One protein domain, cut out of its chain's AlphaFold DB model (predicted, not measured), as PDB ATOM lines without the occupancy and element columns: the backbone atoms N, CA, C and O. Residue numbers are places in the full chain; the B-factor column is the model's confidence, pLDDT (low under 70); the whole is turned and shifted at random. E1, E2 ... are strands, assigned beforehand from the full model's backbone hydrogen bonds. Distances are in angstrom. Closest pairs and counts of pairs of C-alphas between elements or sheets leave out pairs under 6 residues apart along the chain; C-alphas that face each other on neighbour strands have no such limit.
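This is residues 98 to 210 of the 577 residues of the protein "von Willebrand factor type A domain-containing protein" of Enterococcus faecium Com12 (UniProt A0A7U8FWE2). Two strongly twisted sheets stand face to face in an elongated sandwich, one of E4, E1, E9 and E8, the other of E3, E2 and E7. A small hairpin, E5 and E6, lies beside the edge strand E3, and loops at residues 105 to 115 and 172 to 182 reach to opposite ends of the long axis. The printed part has 113 residues with nine named strands, E1 to E9 in order along the chain, and no named helix. The first sheet runs E4, E1, E9, E8 and is mixed; the second runs E3, E2, E7, all antiparallel. The class is all strand, with under half of the residues in named elements; the whole is compact, with a radius of gyration of the C-alphas of 15.3 A and spans of 51 by 27 by 22 A.

E1, residues 98 to 104, is parallel to E9, residues 204 to 209, at 20 degrees, with N 102 and O 205 2.8 A apart. On its other side E1 is antiparallel to E4, residues 149 to 155, with N 101 and O 150 2.8 A apart. E9 forms a hairpin with the edge strand E8, residues 195 to 199, with N 196 and O 208 2.8 A apart. E2, residues 116 to 124, forms a hairpin with E3, residues 134 to 140, with N 121 and O 135 2.8 A apart. E7, residues 183 to 189, is the other antiparallel neighbour of E2, at 143 degrees, with N 122 and O 185 2.8 A apart. The two sheets make a sandwich, two sheets face to face, 8.5 A centre to centre where they face each other, with their strands at 31 degrees. Between the sheets, the closest C-alphas of E3 and E4 are those of Ile 139 and Arg 152, 6.1 A apart. E5, residues 157 to 159, and E6, residues 168 to 171, form a hairpin with N 158 and O 170 2.9 A apart. The closest C-alphas of E3 and E5 are those of Tyr 136 and Ser 159, 4.8 A apart. E4 and E5 meet only through their link.

E1 begins at C-alpha 98, (40.298, 77.670, 36.705), and is 20.1 A long. E2 is 26.0 A, E3 20.1 A, E4 17.1 A, E5 7.0 A, E6 8.3 A, E7 18.1 A and E8 12.9 A. E9 is 16.7 A and ends at C-alpha 209, (38.931, 79.647, 60.074).

The C-alphas farthest apart are those of Asp 107 and Gln 178, 51.5 A. The links E1 to E2 and E6 to E7 are long, with 11 residues each. The printed part has no cut, and no printed residue is under 70 in pLDDT.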
ATOM      1  N   HIS A  98      41.295  78.167  35.771       97.88
ATOM      2  CA  HIS A  98      40.298  77.670  36.705       97.88
ATOM      3  C   HIS A  98      40.904  77.718  38.100       97.88
ATOM      4  O   HIS A  98      41.874  77.014  38.368       97.88
ATOM      5  N   ILE A  99      40.337  78.551  38.971       97.62
ATOM      6  CA  ILE A  99      40.807  78.746  40.343       97.62
ATOM      7  C   ILE A  99      39.806  78.139  41.316       97.62
ATOM      8  O   ILE A  99      38.593  78.309  41.157       97.62
ATOM      9  N   LYS A 100      40.327  77.453  42.335       97.62
ATOM     10  CA  LYS A 100      39.546  76.832  43.403       97.62
ATOM     11  C   LYS A 100      39.917  77.418  44.760       97.62
ATOM     12  O   LYS A 100      41.090  77.577  45.093       97.62
ATOM     13  N   LYS A 101      38.899  77.690  45.568       97.62
ATOM     14  CA  LYS A 101      39.023  78.091  46.963       97.62
ATOM     15  C   LYS A 101      38.351  77.058  47.852       97.62
ATOM     16  O   LYS A 101      37.148  76.846  47.747       97.62
ATOM     17  N   LEU A 102      39.129  76.439  48.725       96.94
ATOM     18  CA  LEU A 102      38.663  75.531  49.761       96.94
ATOM     19  C   LEU A 102      38.440  76.302  51.066       96.94
ATOM     20  O   LEU A 102      39.231  77.182  51.412       96.94
ATOM     21  N   TRP A 103      37.391  75.939  51.790       94.88
ATOM     22  CA  TRP A 103      37.035  76.489  53.093       94.88
ATOM     23  C   TRP A 103      37.017  75.374  54.134       94.88
ATOM     24  O   TRP A 103      36.388  74.337  53.930       94.88
ATOM     25  N   GLU A 104      37.694  75.592  55.253       90.12
ATOM     26  CA  GLU A 104      37.631  74.734  56.430       90.12
ATOM     27  C   GLU A 104      37.041  75.526  57.594       90.12
ATOM     28  O   GLU A 104      37.656  76.469  58.094       90.12
ATOM     29  N   GLU A 105      35.831  75.128  57.986       84.56
ATOM     30  CA  GLU A 105      35.047  75.730  59.062       84.56
ATOM     31  C   GLU A 105      34.958  74.741  60.218       84.56
ATOM     32  O   GLU A 105      34.624  73.575  60.001       84.56
ATOM     33  N   PHE A 106      35.206  75.206  61.438       76.25
ATOM     34  CA  PHE A 106      35.109  74.365  62.631       76.25
ATOM     35  C   PHE A 106      33.752  74.432  63.335       76.25
ATOM     36  O   PHE A 106      33.307  73.475  63.964       76.25
ATOM     37  N   ASP A 107      33.077  75.572  63.237       72.69
ATOM     38  CA  ASP A 107      31.812  75.859  63.917       72.69
ATOM     39  C   ASP A 107      30.587  75.664  63.009       72.69
ATOM     40  O   ASP A 107      29.451  75.845  63.445       72.69
ATOM     41  N   ASN A 108      30.809  75.273  61.749       72.00
ATOM     42  CA  ASN A 108      29.803  75.208  60.685       72.00
ATOM     43  C   ASN A 108      29.068  76.542  60.434       72.00
ATOM     44  O   ASN A 108      28.008  76.550  59.800       72.00
ATOM     45  N   ASN A 109      29.614  77.675  60.888       77.19
ATOM     46  CA  ASN A 109      29.038  78.990  60.640       77.19
ATOM     47  C   ASN A 109      29.542  79.561  59.306       77.19
ATOM     48  O   ASN A 109      30.557  80.253  59.235       77.19
ATOM     49  N   LEU A 110      28.783  79.309  58.239       85.12
ATOM     50  CA  LEU A 110      29.092  79.788  56.884       85.12
ATOM     51  C   LEU A 110      28.807  81.294  56.689       85.12
ATOM     52  O   LEU A 110      29.150  81.870  55.650       85.12
ATOM     53  N   ALA A 111      28.151  81.946  57.659       84.38
ATOM     54  CA  ALA A 111      27.820  83.367  57.574       84.38
ATOM     55  C   ALA A 111      29.075  84.252  57.611       84.38
ATOM     56  O   ALA A 111      29.087  85.302  56.972       84.38
ATOM     57  N   ASP A 112      30.141  83.784  58.260       85.50
ATOM     58  CA  ASP A 112      31.385  84.540  58.442       85.50
ATOM     59  C   ASP A 112      32.277  84.544  57.190       85.50
ATOM     60  O   ASP A 112      33.298  85.233  57.145       85.50
ATOM     61  N   ARG A 113      31.935  83.766  56.155       92.56
ATOM     62  CA  ARG A 113      32.660  83.796  54.878       92.56
ATOM     63  C   ARG A 113      32.420  85.134  54.169       92.56
ATOM     64  O   ARG A 113      31.253  85.516  54.022       92.56
ATOM     65  N   PRO A 114      33.472  85.799  53.656       95.06
ATOM     66  CA  PRO A 114      33.359  87.092  52.981       95.06
ATOM     67  C   PRO A 114      32.532  86.987  51.693       95.06
ATOM     68  O   PRO A 114      32.416  85.918  51.111       95.06
ATOM     69  N   ASP A 115      32.031  88.099  51.161       95.19
ATOM     70  CA  ASP A 115      31.290  88.075  49.885       95.19
ATOM     71  C   ASP A 115      32.177  87.760  48.669       95.19
ATOM     72  O   ASP A 115      31.684  87.413  47.595       95.19
ATOM     73  N   GLN A 116      33.496  87.887  48.817       95.75
ATOM     74  CA  GLN A 116      34.472  87.563  47.784       95.75
ATOM     75  C   GLN A 116      35.867  87.358  48.380       95.75
ATOM     76  O   GLN A 116      36.199  87.904  49.432       95.75
ATOM     77  N   VAL A 117      36.718  86.653  47.640       97.50
ATOM     78  CA  VAL A 117      38.168  86.580  47.877       97.50
ATOM     79  C   VAL A 117      38.918  87.006  46.616       97.50
ATOM     80  O   VAL A 117      38.402  86.862  45.507       97.50
ATOM     81  N   THR A 118      40.117  87.570  46.776       98.12
ATOM     82  CA  THR A 118      40.930  88.079  45.659       98.12
ATOM     83  C   THR A 118      42.303  87.424  45.653       98.12
ATOM     84  O   THR A 118      42.999  87.447  46.669       98.12
ATOM     85  N   PHE A 119      42.711  86.919  44.492       98.19
ATOM     86  CA  PHE A 119      44.027  86.329  44.264       98.19
ATOM     87  C   PHE A 119      44.856  87.208  43.334       98.19
ATOM     88  O   PHE A 119      44.333  87.756  42.363       98.19
ATOM     89  N   GLU A 120      46.147  87.316  43.619       98.38
ATOM     90  CA  GLU A 120      47.159  87.835  42.705       98.38
ATOM     91  C   GLU A 120      47.707  86.675  41.865       98.38
ATOM     92  O   GLU A 120      48.137  85.647  42.396       98.38
ATOM     93  N   ILE A 121      47.675  86.849  40.548       98.19
ATOM     94  CA  ILE A 121      48.168  85.914  39.543       98.19
ATOM     95  C   ILE A 121      49.428  86.507  38.927       98.19
ATOM     96  O   ILE A 121      49.410  87.638  38.440       98.19
ATOM     97  N   GLN A 122      50.498  85.725  38.887       97.69
ATOM     98  CA  GLN A 122      51.727  86.062  38.188       97.69
ATOM     99  C   GLN A 122      51.772  85.390  36.815       97.69
ATOM    100  O   GLN A 122      51.398  84.227  36.663       97.69
ATOM    101  N   ARG A 123      52.274  86.136  35.831       96.69
ATOM    102  CA  ARG A 123      52.647  85.697  34.488       96.69
ATOM    103  C   ARG A 123      54.168  85.697  34.354       96.69
ATOM    104  O   ARG A 123      54.805  86.746  34.465       96.69
ATOM    105  N   GLU A 124      54.748  84.542  34.053       95.69
ATOM    106  CA  GLU A 124      56.199  84.370  33.886       95.69
ATOM    107  C   GLU A 124      56.621  84.234  32.419       95.69
ATOM    108  O   GLU A 124      55.805  83.921  31.564       95.69
ATOM    109  N   HIS A 125      57.911  84.421  32.115       95.69
ATOM    110  CA  HIS A 125      58.478  84.375  30.752       95.69
ATOM    111  C   HIS A 125      58.094  85.552  29.831       95.69
ATOM    112  O   HIS A 125      58.142  85.431  28.606       95.69
ATOM    113  N   THR A 126      57.763  86.718  30.393       95.06
ATOM    114  CA  THR A 126      57.645  87.969  29.619       95.06
ATOM    115  C   THR A 126      58.989  88.360  29.001       95.06
ATOM    116  O   THR A 126      60.009  88.341  29.692       95.06
ATOM    117  N   THR A 127      58.988  88.774  27.736       94.62
ATOM    118  CA  THR A 127      60.175  89.255  27.009       94.62
ATOM    119  C   THR A 127      60.162  90.768  26.783       94.62
ATOM    120  O   THR A 127      61.211  91.375  26.581       94.62
ATOM    121  N   ASN A 128      58.989  91.395  26.863       93.31
ATOM    122  CA  ASN A 128      58.784  92.833  26.829       93.31
ATOM    123  C   ASN A 128      58.740  93.387  28.263       93.31
ATOM    124  O   ASN A 128      57.905  92.996  29.074       93.31
ATOM    125  N   ALA A 129      59.620  94.342  28.570       91.31
ATOM    126  CA  ALA A 129      59.701  94.956  29.895       91.31
ATOM    127  C   ALA A 129      58.434  95.739  30.291       91.31
ATOM    128  O   ALA A 129      58.152  95.852  31.482       91.31
ATOM    129  N   ALA A 130      57.680  96.251  29.313       91.88
ATOM    130  CA  ALA A 130      56.421  96.962  29.534       91.88
ATOM    131  C   ALA A 130      55.208  96.023  29.672       91.88
ATOM    132  O   ALA A 130      54.103  96.481  29.941       91.88
ATOM    133  N   ALA A 131      55.391  94.716  29.469       95.12
ATOM    134  CA  ALA A 131      54.311  93.751  29.600       95.12
ATOM    135  C   ALA A 131      53.877  93.629  31.066       95.12
ATOM    136  O   ALA A 131      54.715  93.552  31.968       95.12
ATOM    137  N   TRP A 132      52.568  93.534  31.305       95.44
ATOM    138  CA  TRP A 132      52.053  93.262  32.645       95.44
ATOM    139  C   TRP A 132      52.620  91.934  33.184       95.44
ATOM    140  O   TRP A 132      52.788  90.965  32.442       95.44
ATOM    141  N   LYS A 133      52.951  91.875  34.472       95.44
ATOM    142  CA  LYS A 133      53.494  90.654  35.099       95.44
ATOM    143  C   LYS A 133      52.546  90.062  36.119       95.44
ATOM    144  O   LYS A 133      52.457  88.847  36.210       95.44
ATOM    145  N   ASN A 134      51.808  90.914  36.820       97.19
ATOM    146  CA  ASN A 134      50.835  90.494  37.811       97.19
ATOM    147  C   ASN A 134      49.454  91.022  37.418       97.19
ATOM    148  O   ASN A 134      49.337  92.101  36.835       97.19
ATOM    149  N   GLY A 135      48.430  90.250  37.746       97.50
ATOM    150  CA  GLY A 135      47.031  90.636  37.653       97.50
ATOM    151  C   GLY A 135      46.252  90.061  38.828       97.50
ATOM    152  O   GLY A 135      46.788  89.306  39.633       97.50
ATOM    153  N   TYR A 136      44.979  90.409  38.930       98.38
ATOM    154  CA  TYR A 136      44.117  90.020  40.033       98.38
ATOM    155  C   TYR A 136      42.839  89.378  39.532       98.38
ATOM    156  O   TYR A 136      42.331  89.714  38.461       98.38
ATOM    157  N   ILE A 137      42.292  88.484  40.342       98.06
ATOM    158  CA  ILE A 137      41.040  87.803  40.052       98.06
ATOM    159  C   ILE A 137      40.235  87.612  41.329       98.06
ATOM    160  O   ILE A 137      40.787  87.290  42.383       98.06
ATOM    161  N   ARG A 138      38.924  87.822  41.233       97.25
ATOM    162  CA  ARG A 138      37.975  87.607  42.325       97.25
ATOM    163  C   ARG A 138      37.194  86.318  42.132       97.25
ATOM    164  O   ARG A 138      36.715  86.043  41.029       97.25
ATOM    165  N   ILE A 139      37.011  85.579  43.221       96.81
ATOM    166  CA  ILE A 139      35.961  84.567  43.336       96.81
ATOM    167  C   ILE A 139      34.880  85.155  44.236       96.81
ATOM    168  O   ILE A 139      35.168  85.563  45.360       96.81
ATOM    169  N   ILE A 140      33.658  85.232  43.714       95.19
ATOM    170  CA  ILE A 140      32.491  85.746  44.433       95.19
ATOM    171  C   ILE A 140      31.836  84.597  45.200       95.19
ATOM    172  O   ILE A 140      31.757  83.478  44.683       95.19
ATOM    173  N   LYS A 141      31.349  84.882  46.409       95.25
ATOM    174  CA  LYS A 141      30.558  83.955  47.217       95.25
ATOM    175  C   LYS A 141      29.369  83.440  46.392       95.25
ATOM    176  O   LYS A 141      28.591  84.247  45.872       95.25
ATOM    177  N   PRO A 142      29.201  82.117  46.236       92.62
ATOM    178  CA  PRO A 142      28.061  81.561  45.524       92.62
ATOM    179  C   PRO A 142      26.742  81.969  46.185       92.62
ATOM    180  O   PRO A 142      26.627  81.977  47.407       92.62
ATOM    181  N   ALA A 143      25.700  82.211  45.382       89.50
ATOM    182  CA  ALA A 143      24.363  82.539  45.898       89.50
ATOM    183  C   ALA A 143      23.793  81.456  46.838       89.50
ATOM    184  O   ALA A 143      22.943  81.738  47.680       89.50
ATOM    185  N   LYS A 144      24.256  80.211  46.681       87.88
ATOM    186  CA  LYS A 144      24.009  79.093  47.594       87.88
ATOM    187  C   LYS A 144      25.348  78.572  48.098       87.88
ATOM    188  O   LYS A 144      25.945  77.693  47.481       87.88
ATOM    189  N   ASP A 145      25.815  79.131  49.202       88.44
ATOM    190  CA  ASP A 145      27.071  78.740  49.838       88.44
ATOM    191  C   ASP A 145      26.866  77.508  50.731       88.44
ATOM    192  O   ASP A 145      26.802  77.598  51.951       88.44
ATOM    193  N   THR A 146      26.648  76.351  50.102       84.75
ATOM    194  CA  THR A 146      26.384  75.076  50.797       84.75
ATOM    195  C   THR A 146      27.553  74.096  50.713       84.75
ATOM    196  O   THR A 146      27.450  72.974  51.202       84.75
ATOM    197  N   THR A 147      28.640  74.475  50.040       87.88
ATOM    198  CA  THR A 147      29.828  73.643  49.821       87.88
ATOM    199  C   THR A 147      31.054  74.297  50.443       87.88
ATOM    200  O   THR A 147      31.139  75.514  50.575       87.88
ATOM    201  N   ASN A 148      32.060  73.490  50.774       92.25
ATOM    202  CA  ASN A 148      33.362  73.971  51.252       92.25
ATOM    203  C   ASN A 148      34.321  74.332  50.111       92.25
ATOM    204  O   ASN A 148      35.527  74.435  50.310       92.25
ATOM    205  N   THR A 149      33.782  74.524  48.910       94.94
ATOM    206  CA  THR A 149      34.553  74.836  47.714       94.94
ATOM    207  C   THR A 149      33.840  75.926  46.948       94.94
ATOM    208  O   THR A 149      32.673  75.756  46.587       94.94
ATOM    209  N   TRP A 150      34.550  77.014  46.675       96.94
ATOM    210  CA  TRP A 150      34.192  77.969  45.638       96.94
ATOM    211  C   TRP A 150      35.121  77.767  44.456       96.94
ATOM    212  O   TRP A 150      36.310  77.500  44.620       96.94
ATOM    213  N   GLU A 151      34.589  77.911  43.255       95.62
ATOM    214  CA  GLU A 151      35.377  77.787  42.042       95.62
ATOM    215  C   GLU A 151      34.964  78.841  41.030       95.62
ATOM    216  O   GLU A 151      33.804  79.258  40.961       95.62
ATOM    217  N   ARG A 152      35.944  79.289  40.253       96.75
ATOM    218  CA  ARG A 152      35.720  80.131  39.088       96.75
ATOM    219  C   ARG A 152      36.516  79.544  37.934       96.75
ATOM    220  O   ARG A 152      37.747  79.554  37.957       96.75
ATOM    221  N   ALA A 153      35.791  79.000  36.968       96.44
ATOM    222  CA  ALA A 153      36.328  78.481  35.720       96.44
ATOM    223  C   ALA A 153      36.231  79.535  34.609       96.44
ATOM    224  O   ALA A 153      35.695  80.627  34.817       96.44
ATOM    225  N   ASP A 154      36.749  79.183  33.436       95.88
ATOM    226  CA  ASP A 154      36.622  79.956  32.202       95.88
ATOM    227  C   ASP A 154      37.179  81.394  32.290       95.88
ATOM    228  O   ASP A 154      36.720  82.301  31.599       95.88
ATOM    229  N   ILE A 155      38.198  81.618  33.130       97.31
ATOM    230  CA  ILE A 155      38.824  82.934  33.316       97.31
ATOM    231  C   ILE A 155      39.769  83.210  32.144       97.31
ATOM    232  O   ILE A 155      40.841  82.615  32.059       97.31
ATOM    233  N   ASP A 156      39.394  84.120  31.250       95.25
ATOM    234  CA  ASP A 156      40.173  84.514  30.068       95.25
ATOM    235  C   ASP A 156      40.849  85.895  30.201       95.25
ATOM    236  O   ASP A 156      41.719  86.256  29.396       95.25
ATOM    237  N   LYS A 157      40.489  86.648  31.250       96.50
ATOM    238  CA  LYS A 157      41.060  87.951  31.600       96.50
ATOM    239  C   LYS A 157      41.304  88.100  33.096       96.50
ATOM    240  O   LYS A 157      40.638  87.488  33.924       96.50
ATOM    241  N   LEU A 158      42.245  88.975  33.433       97.31
ATOM    242  CA  LEU A 158      42.557  89.391  34.800       97.31
ATOM    243  C   LEU A 158      42.373  90.896  34.959       97.31
ATOM    244  O   LEU A 158      42.401  91.655  33.990       97.31
ATOM    245  N   SER A 159      42.234  91.351  36.198       97.62
ATOM    246  CA  SER A 159      42.283  92.770  36.512       97.62
ATOM    247  C   SER A 159      43.700  93.275  36.748       97.62
ATOM    248  O   SER A 159      44.524  92.576  37.323       97.62
ATOM    249  N   ALA A 160      43.979  94.516  36.356       95.81
ATOM    250  CA  ALA A 160      45.216  95.196  36.740       95.81
ATOM    251  C   ALA A 160      45.208  95.651  38.213       95.81
ATOM    252  O   ALA A 160      46.269  95.807  38.810       95.81
ATOM    253  N   ASN A 161      44.023  95.837  38.812       96.06
ATOM    254  CA  ASN A 161      43.855  96.373  40.163       96.06
ATOM    255  C   ASN A 161      43.028  95.422  41.032       96.06
ATOM    256  O   ASN A 161      42.037  94.858  40.579       96.06
ATOM    257  N   SER A 162      43.378  95.296  42.310       94.12
ATOM    258  CA  SER A 162      42.630  94.470  43.267       94.12
ATOM    259  C   SER A 162      41.506  95.206  44.006       94.12
ATOM    260  O   SER A 162      40.611  94.553  44.542       94.12
ATOM    261  N   GLY A 163      41.551  96.543  44.053       90.50
ATOM    262  CA  GLY A 163      40.673  97.400  44.862       90.50
ATOM    263  C   GLY A 163      39.388  97.864  44.162       90.50
ATOM    264  O   GLY A 163      38.762  97.118  43.412       90.50
ATOM    265  N   GLU A 164      38.969  99.105  44.416       89.62
ATOM    266  CA  GLU A 164      37.713  99.667  43.884       89.62
ATOM    267  C   GLU A 164      37.692  99.754  42.350       89.62
ATOM    268  O   GLU A 164      36.656  99.539  41.729       89.62
ATOM    269  N   SER A 165      38.847  99.978  41.721       93.75
ATOM    270  CA  SER A 165      39.003 100.022  40.260       93.75
ATOM    271  C   SER A 165      39.164  98.635  39.615       93.75
ATOM    272  O   SER A 165      39.809  98.511  38.572       93.75
ATOM    273  N   TYR A 166      38.636  97.579  40.244       96.56
ATOM    274  CA  TYR A 166      38.701  96.215  39.718       96.56
ATOM    275  C   TYR A 166      37.928  96.105  38.400       96.56
ATOM    276  O   TYR A 166      36.705  96.245  38.359       96.56
ATOM    277  N   GLN A 167      38.656  95.830  37.323       96.06
ATOM    278  CA  GLN A 167      38.132  95.576  35.980       96.06
ATOM    279  C   GLN A 167      39.015  94.566  35.249       96.06
ATOM    280  O   GLN A 167      40.232  94.746  35.195       96.06
ATOM    281  N   GLU A 168      38.420  93.512  34.693       96.31
ATOM    282  CA  GLU A 168      39.131  92.412  34.029       96.31
ATOM    283  C   GLU A 168      39.468  92.764  32.573       96.31
ATOM    284  O   GLU A 168      38.697  92.508  31.646       96.31
ATOM    285  N   ILE A 169      40.629  93.391  32.382       94.75
ATOM    286  CA  ILE A 169      41.088  93.932  31.092       94.75
ATOM    287  C   ILE A 169      42.349  93.240  30.555       94.75
ATOM    288  O   ILE A 169      42.573  93.230  29.346       94.75
ATOM    289  N   LEU A 170      43.152  92.626  31.427       96.50
ATOM    290  CA  LEU A 170      44.417  91.997  31.061       96.50
ATOM    291  C   LEU A 170      44.156  90.640  30.417       96.50
ATOM    292  O   LEU A 170      43.679  89.715  31.067       96.50
ATOM    293  N   SER A 171      44.486  90.519  29.140       95.88
ATOM    294  CA  SER A 171      44.292  89.283  28.386       95.88
ATOM    295  C   SER A 171      45.358  88.225  28.691       95.88
ATOM    296  O   SER A 171      46.507  88.565  28.974       95.88
ATOM    297  N   LEU A 172      44.983  86.948  28.563       97.44
ATOM    298  CA  LEU A 172      45.807  85.773  28.875       97.44
ATOM    299  C   LEU A 172      46.297  85.035  27.610       97.44
ATOM    300  O   LEU A 172      45.750  83.991  27.247       97.44
ATOM    301  N   PRO A 173      47.310  85.543  26.884       97.50
ATOM    302  CA  PRO A 173      47.904  84.830  25.751       97.50
ATOM    303  C   PRO A 173      48.563  83.514  26.183       97.50
ATOM    304  O   PRO A 173      49.124  83.419  27.273       97.50
ATOM    305  N   GLN A 174      48.573  82.515  25.301       98.19
ATOM    306  CA  GLN A 174      49.268  81.249  25.563       98.19
ATOM    307  C   GLN A 174      50.791  81.361  25.401       98.19
ATOM    308  O   GLN A 174      51.528  80.696  26.124       98.19
ATOM    309  N   TYR A 175      51.268  82.204  24.482       97.75
ATOM    310  CA  TYR A 175      52.689  82.322  24.136       97.75
ATOM    311  C   TYR A 175      53.162  83.774  24.150       97.75
ATOM    312  O   TYR A 175      52.399  84.666  23.780       97.75
ATOM    313  N   ASN A 176      54.419  84.000  24.526       97.31
ATOM    314  CA  ASN A 176      55.097  85.297  24.558       97.31
ATOM    315  C   ASN A 176      55.525  85.777  23.154       97.31
ATOM    316  O   ASN A 176      55.323  85.072  22.160       97.31
ATOM    317  N   ASN A 177      56.157  86.953  23.043       96.38
ATOM    318  CA  ASN A 177      56.573  87.506  21.739       96.38
ATOM    319  C   ASN A 177      57.632  86.643  21.014       96.38
ATOM    320  O   ASN A 177      57.851  86.785  19.806       96.38
ATOM    321  N   GLN A 178      58.286  85.722  21.729       94.94
ATOM    322  CA  GLN A 178      59.234  84.747  21.188       94.94
ATOM    323  C   GLN A 178      58.596  83.381  20.876       94.94
ATOM    324  O   GLN A 178      59.250  82.537  20.258       94.94
ATOM    325  N   GLY A 179      57.312  83.182  21.181       94.94
ATOM    326  CA  GLY A 179      56.601  81.919  20.966       94.94
ATOM    327  C   GLY A 179      56.817  80.882  22.072       94.94
ATOM    328  O   GLY A 179      56.459  79.723  21.885       94.94
ATOM    329  N   GLN A 180      57.399  81.266  23.210       97.19
ATOM    330  CA  GLN A 180      57.503  80.407  24.393       97.19
ATOM    331  C   GLN A 180      56.211  80.509  25.206       97.19
ATOM    332  O   GLN A 180      55.612  81.582  25.269       97.19
ATOM    333  N   ALA A 181      55.765  79.408  25.813       97.94
ATOM    334  CA  ALA A 181      54.533  79.405  26.595       97.94
ATOM    335  C   ALA A 181      54.660  80.285  27.849       97.94
ATOM    336  O   ALA A 181      55.693  80.271  28.519       97.94
ATOM    337  N   PHE A 182      53.602  81.027  28.174       97.88
ATOM    338  CA  PHE A 182      53.476  81.674  29.478       97.88
ATOM    339  C   PHE A 182      53.158  80.635  30.555       97.88
ATOM    340  O   PHE A 182      52.400  79.696  30.310       97.88
ATOM    341  N   SER A 183      53.688  80.848  31.759       96.56
ATOM    342  CA  SER A 183      53.200  80.188  32.971       96.56
ATOM    343  C   SER A 183      52.360  81.183  33.764       96.56
ATOM    344  O   SER A 183      52.767  82.336  33.931       96.56
ATOM    345  N   TYR A 184      51.190  80.737  34.218       97.69
ATOM    346  CA  TYR A 184      50.288  81.508  35.063       97.69
ATOM    347  C   TYR A 184      50.095  80.763  36.373       97.69
ATOM    348  O   TYR A 184      49.767  79.577  36.354       97.69
ATOM    349  N   GLN A 185      50.262  81.455  37.493       97.31
ATOM    350  CA  GLN A 185      50.024  80.882  38.813       97.31
ATOM    351  C   GLN A 185      49.541  81.939  39.794       97.31
ATOM    352  O   GLN A 185      49.943  83.099  39.726       97.31
ATOM    353  N   THR A 186      48.689  81.528  40.723       97.50
ATOM    354  CA  THR A 186      48.414  82.316  41.921       97.50
ATOM    355  C   THR A 186      49.683  82.402  42.769       97.50
ATOM    356  O   THR A 186      50.392  81.413  42.934       97.50
ATOM    357  N   ILE A 187      49.979  83.585  43.297       97.38
ATOM    358  CA  ILE A 187      51.144  83.805  44.173       97.38
ATOM    359  C   ILE A 187      50.754  84.350  45.544       97.38
ATOM    360  O   ILE A 187      51.549  84.310  46.479       97.38
ATOM    361  N   LYS A 188      49.534  84.881  45.668       97.25
ATOM    362  CA  LYS A 188      49.045  85.493  46.899       97.25
ATOM    363  C   LYS A 188      47.523  85.544  46.920       97.25
ATOM    364  O   LYS A 188      46.908  85.941  45.934       97.25
ATOM    365  N   GLU A 189      46.925  85.231  48.061       97.88
ATOM    366  CA  GLU A 189      45.571  85.671  48.396       97.88
ATOM    367  C   GLU A 189      45.654  86.955  49.231       97.88
ATOM    368  O   GLU A 189      46.511  87.091  50.111       97.88
ATOM    369  N   LEU A 190      44.797  87.932  48.941       96.81
ATOM    370  CA  LEU A 190      44.683  89.103  49.808       96.81
ATOM    371  C   LEU A 190      44.111  88.705  51.179       96.81
ATOM    372  O   LEU A 190      43.324  87.765  51.243       96.81
ATOM    373  N   PRO A 191      44.478  89.405  52.272       96.25
ATOM    374  CA  PRO A 191      44.056  89.027  53.618       96.25
ATOM    375  C   PRO A 191      42.542  88.835  53.723       96.25
ATOM    376  O   PRO A 191      41.773  89.718  53.340       96.25
ATOM    377  N   VAL A 192      42.136  87.693  54.276       96.00
ATOM    378  CA  VAL A 192      40.740  87.374  54.572       96.00
ATOM    379  C   VAL A 192      40.570  87.409  56.093       96.00
ATOM    380  O   VAL A 192      41.066  86.507  56.767       96.00
ATOM    381  N   PRO A 193      39.942  88.456  56.665       93.56
ATOM    382  CA  PRO A 193      39.801  88.585  58.115       93.56
ATOM    383  C   PRO A 193      39.149  87.350  58.746       93.56
ATOM    384  O   PRO A 193      38.120  86.891  58.259       93.56
ATOM    385  N   GLY A 194      39.744  86.826  59.820       91.31
ATOM    386  CA  GLY A 194      39.255  85.635  60.524       91.31
ATOM    387  C   GLY A 194      39.686  84.297  59.917       91.31
ATOM    388  O   GLY A 194      39.244  83.259  60.401       91.31
ATOM    389  N   TYR A 195      40.545  84.287  58.890       93.56
ATOM    390  CA  TYR A 195      41.023  83.056  58.257       93.56
ATOM    391  C   TYR A 195      42.539  83.051  58.058       93.56
ATOM    392  O   TYR A 195      43.143  84.044  57.653       93.56
ATOM    393  N   ASP A 196      43.134  81.880  58.271       92.94
ATOM    394  CA  ASP A 196      44.494  81.565  57.858       92.94
ATOM    395  C   ASP A 196      44.474  81.023  56.425       92.94
ATOM    396  O   ASP A 196      43.795  80.038  56.119       92.94
ATOM    397  N   SER A 197      45.223  81.682  55.541       95.81
ATOM    398  CA  SER A 197      45.280  81.360  54.115       95.81
ATOM    399  C   SER A 197      46.500  80.505  53.777       95.81
ATOM    400  O   SER A 197      47.624  80.809  54.182       95.81
ATOM    401  N   GLN A 198      46.283  79.441  53.004       97.06
ATOM    402  CA  GLN A 198      47.315  78.512  52.560       97.06
ATOM    403  C   GLN A 198      47.173  78.207  51.065       97.06
ATOM    404  O   GLN A 198      46.106  77.802  50.600       97.06
ATOM    405  N   GLN A 199      48.269  78.325  50.317       97.56
ATOM    406  CA  GLN A 199      48.339  77.843  48.940       97.56
ATOM    407  C   GLN A 199      48.513  76.319  48.923       97.56
ATOM    408  O   GLN A 199      49.426  75.794  49.560       97.56
ATOM    409  N   ILE A 200      47.643  75.613  48.199       97.94
ATOM    410  CA  ILE A 200      47.705  74.151  48.037       97.94
ATOM    411  C   ILE A 200      48.457  73.791  46.754       97.94
ATOM    412  O   ILE A 200      49.312  72.908  46.760       97.94
ATOM    413  N   ASP A 201      48.161  74.500  45.665       97.25
ATOM    414  CA  ASP A 201      48.849  74.388  44.379       97.25
ATOM    415  C   ASP A 201      48.754  75.716  43.593       97.25
ATOM    416  O   ASP A 201      48.317  76.741  44.121       97.25
ATOM    417  N   ALA A 202      49.176  75.722  42.323       96.31
ATOM    418  CA  ALA A 202      49.217  76.921  41.483       96.31
ATOM    419  C   ALA A 202      47.855  77.622  41.297       96.31
ATOM    420  O   ALA A 202      47.843  78.819  41.002       96.31
ATOM    421  N   MET A 203      46.725  76.926  41.459       96.81
ATOM    422  CA  MET A 203      45.372  77.474  41.267       96.81
ATOM    423  C   MET A 203      44.396  77.141  42.407       96.81
ATOM    424  O   MET A 203      43.226  77.521  42.337       96.81
ATOM    425  N   THR A 204      44.856  76.469  43.464       98.12
ATOM    426  CA  THR A 204      44.036  76.092  44.619       98.12
ATOM    427  C   THR A 204      44.566  76.723  45.900       98.12
ATOM    428  O   THR A 204      45.723  76.531  46.275       98.12
ATOM    429  N   TRP A 205      43.686  77.416  46.619       98.25
ATOM    430  CA  TRP A 205      43.957  77.964  47.949       98.25
ATOM    431  C   TRP A 205      42.969  77.413  48.966       98.25
ATOM    432  O   TRP A 205      41.830  77.107  48.625       98.25
ATOM    433  N   LYS A 206      43.378  77.339  50.229       97.44
ATOM    434  CA  LYS A 206      42.551  76.933  51.364       97.44
ATOM    435  C   LYS A 206      42.526  78.048  52.402       97.44
ATOM    436  O   LYS A 206      43.578  78.570  52.745       97.44
ATOM    437  N   ASN A 207      41.338  78.416  52.871       96.25
ATOM    438  CA  ASN A 207      41.175  79.199  54.092       96.25
ATOM    439  C   ASN A 207      40.739  78.278  55.214       96.25
ATOM    440  O   ASN A 207      39.769  77.538  55.058       96.25
ATOM    441  N   THR A 208      41.445  78.359  56.333       92.00
ATOM    442  CA  THR A 208      41.071  77.697  57.583       92.00
ATOM    443  C   THR A 208      40.636  78.772  58.558       92.00
ATOM    444  O   THR A 208      41.375  79.736  58.766       92.00
ATOM    445  N   LYS A 209      39.434  78.657  59.121       88.88
ATOM    446  CA  LYS A 209      38.931  79.647  60.074       88.88
ATOM    447  C   LYS A 209      39.842  79.722  61.301       88.88
ATOM    448  O   LYS A 209      40.237  78.696  61.859       88.88
ATOM    449  N   GLN A 210      40.179  80.937  61.721       88.75
ATOM    450  CA  GLN A 210      40.969  81.176  62.924       88.75
ATOM    451  C   GLN A 210      40.141  80.828  64.160       88.75
ATOM    452  O   GLN A 210      38.992  81.244  64.294       88.75
TER     453      GLN A 210